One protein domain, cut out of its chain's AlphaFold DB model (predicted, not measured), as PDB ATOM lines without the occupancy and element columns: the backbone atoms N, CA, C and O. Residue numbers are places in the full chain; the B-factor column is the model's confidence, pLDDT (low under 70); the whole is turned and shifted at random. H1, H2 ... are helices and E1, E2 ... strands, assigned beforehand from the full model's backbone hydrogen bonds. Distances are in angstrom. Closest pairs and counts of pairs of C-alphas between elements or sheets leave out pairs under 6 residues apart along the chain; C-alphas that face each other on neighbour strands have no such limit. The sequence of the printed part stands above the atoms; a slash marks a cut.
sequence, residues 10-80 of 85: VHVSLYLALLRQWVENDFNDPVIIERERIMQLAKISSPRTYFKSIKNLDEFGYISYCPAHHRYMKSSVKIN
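Overview. This is residues 10 to 80 of the 85 residues of an uncharacterized protein of Sphingobacteriales bacterium 50-39 (UniProt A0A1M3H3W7). Three helices meet nearly at right angles round a small core, H2 and H3 both packing on H1, and a two-stranded hairpin, E1 and E2, lies along one side of this group, E1 near H3 and E2 near H1. A short strip, residues 31 to 32, pairs antiparallel with residues 76 to 77 of E2. The 71 printed residues hold, in order, H1 H2 H3 E1 E2; the class is mostly helix, and the sheet E1 - E2 is antiparallel. The whole is compact, with a radius of gyration of the C-alphas of 11.0 A, and rounded, spanning 25 by 25 by 23 A.

Arrangement. Start with H1, residues 10 to 24. H2, residues 35 to 41, touches it about perpendicular, at 77 degrees; the closest C-alphas, of Ala 17 and Leu 41, are 5.5 A apart. H3, residues 47 to 59, touches residues 10 to 15 of H1 alone, about perpendicular at 79 degrees, closest at the C-alphas of His 11 and Ser 53, 5.7 A. In these three helices each O i to N i+4 pair is within hydrogen-bond range. Next, E1, residues 63 to 66, and E2, residues 76 to 79, form a hairpin; N 64 and O 78 are within hydrogen-bond range at 2.9 A. The closest C-alphas of H3 and E1, Asp 58 and Ser 64, are 5.2 A apart.

Along the chain. Find C-alpha 10 at (-32.437, 23.816, -36.410); from there H1 runs 21.0 A to Glu 24. H2 covers 9.9 A, H3 18.2 A, E1 9.7 A and E2 10.2 A, ending at C-alpha 79, (-34.030, 27.151, -52.656).

Size, cuts and confidence. The C-alphas farthest apart, of Val 12 and Tyr 72, are 29.2 A apart. The printed part has no cut, no link is long, and no printed residue is under 70 in pLDDT.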
ATOM      1  N   VAL A  10     -33.637  23.181 -35.830       98.19
ATOM      2  CA  VAL A  10     -32.437  23.816 -36.410       98.19
ATOM      3  C   VAL A  10     -32.496  23.848 -37.939       98.19
ATOM      4  O   VAL A  10     -32.048  24.812 -38.551       98.19
ATOM      5  N   HIS A  11     -33.058  22.815 -38.571       98.12
ATOM      6  CA  HIS A  11     -33.229  22.798 -40.024       98.12
ATOM      7  C   HIS A  11     -34.252  23.852 -40.453       98.12
ATOM      8  O   HIS A  11     -33.997  24.589 -41.397       98.12
ATOM      9  N   VAL A  12     -35.363  23.972 -39.716       97.19
ATOM     10  CA  VAL A  12     -36.399  24.982 -39.982       97.19
ATOM     11  C   VAL A  12     -35.834  26.396 -39.840       97.19
ATOM     12  O   VAL A  12     -36.000  27.210 -40.745       97.19
ATOM     13  N   SER A  13     -35.125  26.696 -38.745       98.19
ATOM     14  CA  SER A  13     -34.551  28.033 -38.541       98.19
ATOM     15  C   SER A  13     -33.489  28.373 -39.589       98.19
ATOM     16  O   SER A  13     -33.454  29.502 -40.078       98.19
ATOM     17  N   LEU A  14     -32.661  27.400 -39.976       98.25
ATOM     18  CA  LEU A  14     -31.663  27.568 -41.028       98.25
ATOM     19  C   LEU A  14     -32.307  27.796 -42.398       98.25
ATOM     20  O   LEU A  14     -31.905  28.714 -43.109       98.25
ATOM     21  N   TYR A  15     -33.325  27.012 -42.753       97.12
ATOM     22  CA  TYR A  15     -34.056  27.176 -44.006       97.12
ATOM     23  C   TYR A  15     -34.718  28.555 -44.095       97.12
ATOM     24  O   TYR A  15     -34.573  29.239 -45.104       97.12
ATOM     25  N   LEU A  16     -35.363  29.020 -43.020       96.69
ATOM     26  CA  LEU A  16     -35.962  30.358 -42.969       96.69
ATOM     27  C   LEU A  16     -34.919  31.477 -43.097       96.69
ATOM     28  O   LEU A  16     -35.177  32.473 -43.769       96.69
ATOM     29  N   ALA A  17     -33.739  31.323 -42.492       97.44
ATOM     30  CA  ALA A  17     -32.646  32.284 -42.646       97.44
ATOM     31  C   ALA A  17     -32.137  32.352 -44.098       97.44
ATOM     32  O   ALA A  17     -31.918  33.446 -44.618       97.44
ATOM     33  N   LEU A  18     -31.994  31.200 -44.761       96.38
ATOM     34  CA  LEU A  18     -31.611  31.113 -46.174       96.38
ATOM     35  C   LEU A  18     -32.687  31.715 -47.089       96.38
ATOM     36  O   LEU A  18     -32.365  32.500 -47.976       96.38
ATOM     37  N   LEU A  19     -33.960  31.406 -46.835       94.75
ATOM     38  CA  LEU A  19     -35.095  31.958 -47.573       94.75
ATOM     39  C   LEU A  19     -35.163  33.481 -47.429       94.75
ATOM     40  O   LEU A  19     -35.330  34.192 -48.414       94.75
ATOM     41  N   ARG A  20     -34.974  33.999 -46.212       94.62
ATOM     42  CA  ARG A  20     -34.910  35.441 -45.962       94.62
ATOM     43  C   ARG A  20     -33.771  36.097 -46.742       94.62
ATOM     44  O   ARG A  20     -34.000  37.119 -47.373       94.62
ATOM     45  N   GLN A  21     -32.577  35.502 -46.731       94.25
ATOM     46  CA  GLN A  21     -31.435  36.002 -47.504       94.25
ATOM     47  C   GLN A  21     -31.718  35.998 -49.013       94.25
ATOM     48  O   GLN A  21     -31.268  36.896 -49.720       94.25
ATOM     49  N   TRP A  22     -32.454  35.001 -49.506       93.44
ATOM     50  CA  TRP A  22     -32.875  34.920 -50.904       93.44
ATOM     51  C   TRP A  22     -33.859  36.038 -51.275       93.44
ATOM     52  O   TRP A  22     -33.650  36.713 -52.280       93.44
ATOM     53  N   VAL A  23     -34.860  36.306 -50.431       92.25
ATOM     54  CA  VAL A  23     -35.807  37.423 -50.617       92.25
ATOM     55  C   VAL A  23     -35.104  38.782 -50.535       92.25
ATOM     56  O   VAL A  23     -35.353  39.645 -51.366       92.25
ATOM     57  N   GLU A  24     -34.204  38.976 -49.566       92.19
ATOM     58  CA  GLU A  24     -33.431  40.222 -49.401       92.19
ATOM     59  C   GLU A  24     -32.467  40.490 -50.571       92.19
ATOM     60  O   GLU A  24     -32.054  41.627 -50.772       92.19
ATOM     61  N   ASN A  25     -32.121  39.455 -51.341       89.31
ATOM     62  CA  ASN A  25     -31.294  39.543 -52.541       89.31
ATOM     63  C   ASN A  25     -32.147  39.505 -53.825       89.31
ATOM     64  O   ASN A  25     -31.689  38.955 -54.827       89.31
ATOM     65  N   ASP A  26     -33.378  40.026 -53.797       90.25
ATOM     66  CA  ASP A  26     -34.291  40.120 -54.948       90.25
ATOM     67  C   ASP A  26     -34.526  38.783 -55.672       90.25
ATOM     68  O   ASP A  26     -34.628  38.721 -56.896       90.25
ATOM     69  N   PHE A  27     -34.602  37.686 -54.911       86.75
ATOM     70  CA  PHE A  27     -34.819  36.333 -55.431       86.75
ATOM     71  C   PHE A  27     -33.721  35.828 -56.388       86.75
ATOM     72  O   PHE A  27     -33.947  34.886 -57.150       86.75
ATOM     73  N   ASN A  28     -32.511  36.395 -56.325       83.12
ATOM     74  CA  ASN A  28     -31.372  35.933 -57.122       83.12
ATOM     75  C   ASN A  28     -31.061  34.445 -56.871       83.12
ATOM     76  O   ASN A  28     -30.875  34.024 -55.728       83.12
ATOM     77  N   ASP A  29     -30.963  33.660 -57.946       83.12
ATOM     78  CA  ASP A  29     -30.714  32.214 -57.907       83.12
ATOM     79  C   ASP A  29     -29.443  31.862 -58.709       83.12
ATOM     80  O   ASP A  29     -29.421  32.080 -59.924       83.12
ATOM     81  N   PRO A  30     -28.375  31.330 -58.080       81.81
ATOM     82  CA  PRO A  30     -28.264  30.951 -56.668       81.81
ATOM     83  C   PRO A  30     -27.948  32.135 -55.742       81.81
ATOM     84  O   PRO A  30     -27.206  33.054 -56.101       81.81
ATOM     85  N   VAL A  31     -28.444  32.081 -54.502       89.38
ATOM     86  CA  VAL A  31     -28.155  33.104 -53.496       89.38
ATOM     87  C   VAL A  31     -26.754  32.902 -52.930       89.38
ATOM     88  O   VAL A  31     -26.404  31.823 -52.450       89.38
ATOM     89  N   ILE A  32     -25.937  33.952 -52.960       91.75
ATOM     90  CA  ILE A  32     -24.654  33.962 -52.261       91.75
ATOM     91  C   ILE A  32     -24.910  34.088 -50.760       91.75
ATOM     92  O   ILE A  32     -25.603  35.008 -50.324       91.75
ATOM     93  N   ILE A  33     -24.321  33.190 -49.970       91.62
ATOM     94  CA  ILE A  33     -24.515  33.171 -48.520       91.62
ATOM     95  C   ILE A  33     -23.281  33.667 -47.768       91.62
ATOM     96  O   ILE A  33     -22.141  33.294 -48.051       91.62
ATOM     97  N   GLU A  34     -23.533  34.483 -46.751       91.44
ATOM     98  CA  GLU A  34     -22.562  34.837 -45.722       91.44
ATOM     99  C   GLU A  34     -22.840  33.972 -44.491       91.44
ATOM    100  O   GLU A  34     -23.840  34.160 -43.793       91.44
ATOM    101  N   ARG A  35     -21.979  32.977 -44.245       93.31
ATOM    102  CA  ARG A  35     -22.189  31.957 -43.208       93.31
ATOM    103  C   ARG A  35     -22.484  32.577 -41.845       93.31
ATOM    104  O   ARG A  35     -23.411  32.138 -41.175       93.31
ATOM    105  N   GLU A  36     -21.703  33.569 -41.435       94.94
ATOM    106  CA  GLU A  36     -21.811  34.226 -40.131       94.94
ATOM    107  C   GLU A  36     -23.191  34.866 -39.947       94.94
ATOM    108  O   GLU A  36     -23.847  34.635 -38.930       94.94
ATOM    109  N   ARG A  37     -23.675  35.588 -40.965       95.69
ATOM    110  CA  ARG A  37     -25.016  36.184 -40.979       95.69
ATOM    111  C   ARG A  37     -26.107  35.117 -40.924       95.69
ATOM    112  O   ARG A  37     -27.029  35.228 -40.118       95.69
ATOM    113  N   ILE A  38     -25.992  34.061 -41.731       97.44
ATOM    114  CA  ILE A  38     -26.965  32.958 -41.734       97.44
ATOM    115  C   ILE A  38     -27.004  32.254 -40.374       97.44
ATOM    116  O   ILE A  38     -28.084  31.988 -39.850       97.44
ATOM    117  N   MET A  39     -25.846  31.995 -39.764       98.00
ATOM    118  CA  MET A  39     -25.748  31.409 -38.427       98.00
ATOM    119  C   MET A  39     -26.423  32.289 -37.367       98.00
ATOM    120  O   MET A  39     -27.190  31.771 -36.555       98.00
ATOM    121  N   GLN A  40     -26.205  33.609 -37.401       98.00
ATOM    122  CA  GLN A  40     -26.868  34.553 -36.494       98.00
ATOM    123  C   GLN A  40     -28.393  34.543 -36.668       98.00
ATOM    124  O   GLN A  40     -29.117  34.377 -35.686       98.00
ATOM    125  N   LEU A  41     -28.884  34.651 -37.908       97.75
ATOM    126  CA  LEU A  41     -30.318  34.624 -38.218       97.75
ATOM    127  C   LEU A  41     -30.977  33.304 -37.790       97.75
ATOM    128  O   LEU A  41     -32.076  33.308 -37.238       97.75
ATOM    129  N   ALA A  42     -30.287  32.179 -37.989       98.00
ATOM    130  CA  ALA A  42     -30.765  30.846 -37.631       98.00
ATOM    131  C   ALA A  42     -30.596  30.500 -36.139       98.00
ATOM    132  O   ALA A  42     -31.022  29.418 -35.720       98.00
ATOM    133  N   LYS A  43     -29.978  31.388 -35.342       98.06
ATOM    134  CA  LYS A  43     -29.603  31.174 -33.932       98.06
ATOM    135  C   LYS A  43     -28.692  29.956 -33.721       98.06
ATOM    136  O   LYS A  43     -28.819  29.228 -32.737       98.06
ATOM    137  N   ILE A  44     -27.754  29.732 -34.640       98.38
ATOM    138  CA  ILE A  44     -26.769  28.649 -34.576       98.38
ATOM    139  C   ILE A  44     -25.424  29.223 -34.128       98.38
ATOM    140  O   ILE A  44     -24.803  29.998 -34.845       98.38
ATOM    141  N   SER A  45     -24.929  28.799 -32.967       97.19
ATOM    142  CA  SER A  45     -23.608  29.207 -32.460       97.19
ATOM    143  C   SER A  45     -22.469  28.289 -32.914       97.19
ATOM    144  O   SER A  45     -21.322  28.714 -33.008       97.19
ATOM    145  N   SER A  46     -22.770  27.021 -33.204       97.88
ATOM    146  CA  SER A  46     -21.771  26.002 -33.536       97.88
ATOM    147  C   SER A  46     -21.606  25.845 -35.052       97.88
ATOM    148  O   SER A  46     -22.556  25.421 -35.721       97.88
ATOM    149  N   PRO A  47     -20.398  26.070 -35.611       97.19
ATOM    150  CA  PRO A  47     -20.124  25.806 -37.023       97.19
ATOM    151  C   PRO A  47     -20.396  24.349 -37.409       97.19
ATOM    152  O   PRO A  47     -20.896  24.073 -38.495       97.19
ATOM    153  N   ARG A  48     -20.130  23.399 -36.502       97.81
ATOM    154  CA  ARG A  48     -20.432  21.976 -36.718       97.81
ATOM    155  C   ARG A  48     -21.932  21.749 -36.901       97.81
ATOM    156  O   ARG A  48     -22.319  20.999 -37.795       97.81
ATOM    157  N   THR A  49     -22.761  22.389 -36.078       98.25
ATOM    158  CA  THR A  49     -24.223  22.309 -36.199       98.25
ATOM    159  C   THR A  49     -24.686  22.902 -37.525       98.25
ATOM    160  O   THR A  49     -25.448  22.252 -38.231       98.25
ATOM    161  N   TYR A  50     -24.156  24.066 -37.913       98.06
ATOM    162  CA  TYR A  50     -24.432  24.678 -39.216       98.06
ATOM    163  C   TYR A  50     -24.105  23.731 -40.379       98.06
ATOM    164  O   TYR A  50     -24.976  23.444 -41.197       98.06
ATOM    165  N   PHE A  51     -22.882  23.190 -40.429       97.56
ATOM    166  CA  PHE A  51     -22.456  22.312 -41.524       97.56
ATOM    167  C   PHE A  51     -23.258  21.014 -41.594       97.56
ATOM    168  O   PHE A  51     -23.550  20.545 -42.690       97.56
ATOM    169  N   LYS A  52     -23.625  20.436 -40.444       98.19
ATOM    170  CA  LYS A  52     -24.500  19.261 -40.413       98.19
ATOM    171  C   LYS A  52     -25.885  19.610 -40.959       98.19
ATOM    172  O   LYS A  52     -26.378  18.926 -41.842       98.19
ATOM    173  N   SER A  53     -26.497  20.681 -40.461       98.38
ATOM    174  CA  SER A  53     -27.866  21.042 -40.830       98.38
ATOM    175  C   SER A  53     -28.003  21.517 -42.275       98.38
ATOM    176  O   SER A  53     -29.001  21.183 -42.903       98.38
ATOM    177  N   ILE A  54     -27.023  22.239 -42.830       97.75
ATOM    178  CA  ILE A  54     -27.074  22.658 -44.241       97.75
ATOM    179  C   ILE A  54     -26.904  21.471 -45.196       97.75
ATOM    180  O   ILE A  54     -27.613  21.399 -46.192       97.75
ATOM    181  N   LYS A  55     -26.037  20.503 -44.859       97.94
ATOM    182  CA  LYS A  55     -25.911  19.248 -45.616       97.94
ATOM    183  C   LYS A  55     -27.172  18.401 -45.525       97.94
ATOM    184  O   LYS A  55     -27.631  17.909 -46.538       97.94
ATOM    185  N   ASN A  56     -27.770  18.299 -44.340       98.12
ATOM    186  CA  ASN A  56     -29.051  17.620 -44.181       98.12
ATOM    187  C   ASN A  56     -30.133  18.254 -45.073       98.12
ATOM    188  O   ASN A  56     -30.843  17.539 -45.762       98.12
ATOM    189  N   LEU A  57     -30.259  19.588 -45.093       97.56
ATOM    190  CA  LEU A  57     -31.236  20.271 -45.956       97.56
ATOM    191  C   LEU A  57     -30.993  20.012 -47.454       97.56
ATOM    192  O   LEU A  57     -31.963  19.896 -48.202       97.56
ATOM    193  N   ASP A  58     -29.728  19.920 -47.867       97.25
ATOM    194  CA  ASP A  58     -29.311  19.559 -49.229       97.25
ATOM    195  C   ASP A  58     -29.689  18.103 -49.561       97.25
ATOM    196  O   ASP A  58     -30.422  17.843 -50.511       97.25
ATOM    197  N   GLU A  59     -29.313  17.156 -48.698       97.00
ATOM    198  CA  GLU A  59     -29.630  15.726 -48.823       97.00
ATOM    199  C   GLU A  59     -31.140  15.443 -48.813       97.00
ATOM    200  O   GLU A  59     -31.621  14.533 -49.487       97.00
ATOM    201  N   PHE A  60     -31.908  16.216 -48.046       95.31
ATOM    202  CA  PHE A  60     -33.363  16.083 -47.969       95.31
ATOM    203  C   PHE A  60     -34.081  16.764 -49.143       95.31
ATOM    204  O   PHE A  60     -35.293  16.603 -49.279       95.31
ATOM    205  N   GLY A  61     -33.356  17.514 -49.981       94.88
ATOM    206  CA  GLY A  61     -33.886  18.164 -51.176       94.88
ATOM    207  C   GLY A  61     -34.580  19.504 -50.933       94.88
ATOM    208  O   GLY A  61     -35.194  20.029 -51.859       94.88
ATOM    209  N   TYR A  62     -34.477  20.096 -49.736       95.00
ATOM    210  CA  TYR A  62     -35.037  21.429 -49.457       95.00
ATOM    211  C   TYR A  62     -34.221  22.550 -50.108       95.00
ATOM    212  O   TYR A  62     -34.764  23.604 -50.446       95.00
ATOM    213  N   ILE A  63     -32.920  22.332 -50.291       96.12
ATOM    214  CA  ILE A  63     -32.013  23.265 -50.960       96.12
ATOM    215  C   ILE A  63     -31.044  22.511 -51.872       96.12
ATOM    216  O   ILE A  63     -30.929  21.293 -51.779       96.12
ATOM    217  N   SER A  64     -30.314  23.244 -52.710       95.88
ATOM    218  CA  SER A  64     -29.054  22.779 -53.297       95.88
ATOM    219  C   SER A  64     -27.907  23.637 -52.775       95.88
ATOM    220  O   SER A  64     -27.893  24.848 -53.007       95.88
ATOM    221  N   TYR A  65     -26.974  23.035 -52.039       96.31
ATOM    222  CA  TYR A  65     -25.862  23.737 -51.392       96.31
ATOM    223  C   TYR A  65     -24.551  23.602 -52.178       96.31
ATOM    224  O   TYR A  65     -24.020  22.509 -52.356       96.31
ATOM    225  N   CYS A  66     -23.968  24.733 -52.581       94.31
ATOM    226  CA  CYS A  66     -22.676  24.797 -53.259       94.31
ATOM    227  C   CYS A  66     -21.626  25.467 -52.349       94.31
ATOM    228  O   CYS A  66     -21.593  26.699 -52.240       94.31
ATOM    229  N   PRO A  67     -20.760  24.700 -51.660       91.88
ATOM    230  CA  PRO A  67     -19.716  25.270 -50.813       91.88
ATOM    231  C   PRO A  67     -18.626  25.971 -51.639       91.88
ATOM    232  O   PRO A  67     -18.295  25.562 -52.749       91.88
ATOM    233  N   ALA A  68     -17.998  26.998 -51.066       87.38
ATOM    234  CA  ALA A  68     -16.806  27.605 -51.656       87.38
ATOM    235  C   ALA A  68     -15.607  26.639 -51.624       87.38
ATOM    236  O   ALA A  68     -15.247  26.127 -50.564       87.38
ATOM    237  N   HIS A  69     -14.937  26.450 -52.765       80.06
ATOM    238  CA  HIS A  69     -13.755  25.582 -52.878       80.06
ATOM    239  C   HIS A  69     -12.421  26.312 -52.636       80.06
ATOM    240  O   HIS A  69     -11.399  25.671 -52.404       80.06
ATOM    241  N   HIS A  70     -12.409  27.649 -52.667       78.12
ATOM    242  CA  HIS A  70     -11.231  28.470 -52.369       78.12
ATOM    243  C   HIS A  70     -11.621  29.861 -51.850       78.12
ATOM    244  O   HIS A  70     -12.754  30.301 -52.023       78.12
ATOM    245  N   ARG A  71     -10.662  30.598 -51.263       72.12
ATOM    246  CA  ARG A  71     -10.882  31.890 -50.565       72.12
ATOM    247  C   ARG A  71     -11.504  33.025 -51.393       72.12
ATOM    248  O   ARG A  71     -11.846  34.052 -50.822       72.12
ATOM    249  N   TYR A  72     -11.573  32.877 -52.716       76.94
ATOM    250  CA  TYR A  72     -12.143  33.883 -53.623       76.94
ATOM    251  C   TYR A  72     -13.544  33.497 -54.113       76.94
ATOM    252  O   TYR A  72     -14.204  34.300 -54.765       76.94
ATOM    253  N   MET A  73     -14.012  32.289 -53.783       81.88
ATOM    254  CA  MET A  73     -15.390  31.869 -54.001       81.88
ATOM    255  C   MET A  73     -16.201  32.077 -52.731       81.88
ATOM    256  O   MET A  73     -15.711  31.892 -51.617       81.88
ATOM    257  N   LYS A  74     -17.470  32.433 -52.910       85.81
ATOM    258  CA  LYS A  74     -18.457  32.443 -51.834       85.81
ATOM    259  C   LYS A  74     -19.326  31.200 -51.959       85.81
ATOM    260  O   LYS A  74     -19.552  30.717 -53.064       85.81
ATOM    261  N   SER A  75     -19.777  30.677 -50.822       92.25
ATOM    262  CA  SER A  75     -20.735  29.574 -50.846       92.25
ATOM    263  C   SER A  75     -22.075  30.104 -51.351       92.25
ATOM    264  O   SER A  75     -22.404  31.272 -51.115       92.25
ATOM    265  N   SER A  76     -22.842  29.264 -52.026       94.56
ATOM    266  CA  SER A  76     -24.155  29.624 -52.541       94.56
ATOM    267  C   SER A  76     -25.183  28.535 -52.272       94.56
ATOM    268  O   SER A  76     -24.843  27.383 -51.991       94.56
ATOM    269  N   VAL A  77     -26.451  28.927 -52.289       95.25
ATOM    270  CA  VAL A  77     -27.593  28.044 -52.072       95.25
ATOM    271  C   VAL A  77     -28.663  28.344 -53.116       95.25
ATOM    272  O   VAL A  77     -28.919  29.502 -53.430       95.25
ATOM    273  N   LYS A  78     -29.325  27.306 -53.616       95.06
ATOM    274  CA  LYS A  78     -30.593  27.411 -54.342       95.06
ATOM    275  C   LYS A  78     -31.722  26.872 -53.470       95.06
ATOM    276  O   LYS A  78     -31.564  25.823 -52.848       95.06
ATOM    277  N   ILE A  79     -32.840  27.590 -53.397       94.19
ATOM    278  CA  ILE A  79     -34.030  27.151 -52.656       94.19
ATOM    279  C   ILE A  79     -34.892  26.280 -53.573       94.19
ATOM    280  O   ILE A  79     -35.268  26.714 -54.663       94.19
ATOM    281  N   ASN A  80     -35.244  25.070 -53.134       92.00
ATOM    282  CA  ASN A  80     -36.119  24.189 -53.905       92.00
ATOM    283  C   ASN A  80     -37.579  24.443 -53.515       92.00
ATOM    284  O   ASN A  80     -38.030  24.044 -52.443       92.00
TER     285      ASN A  80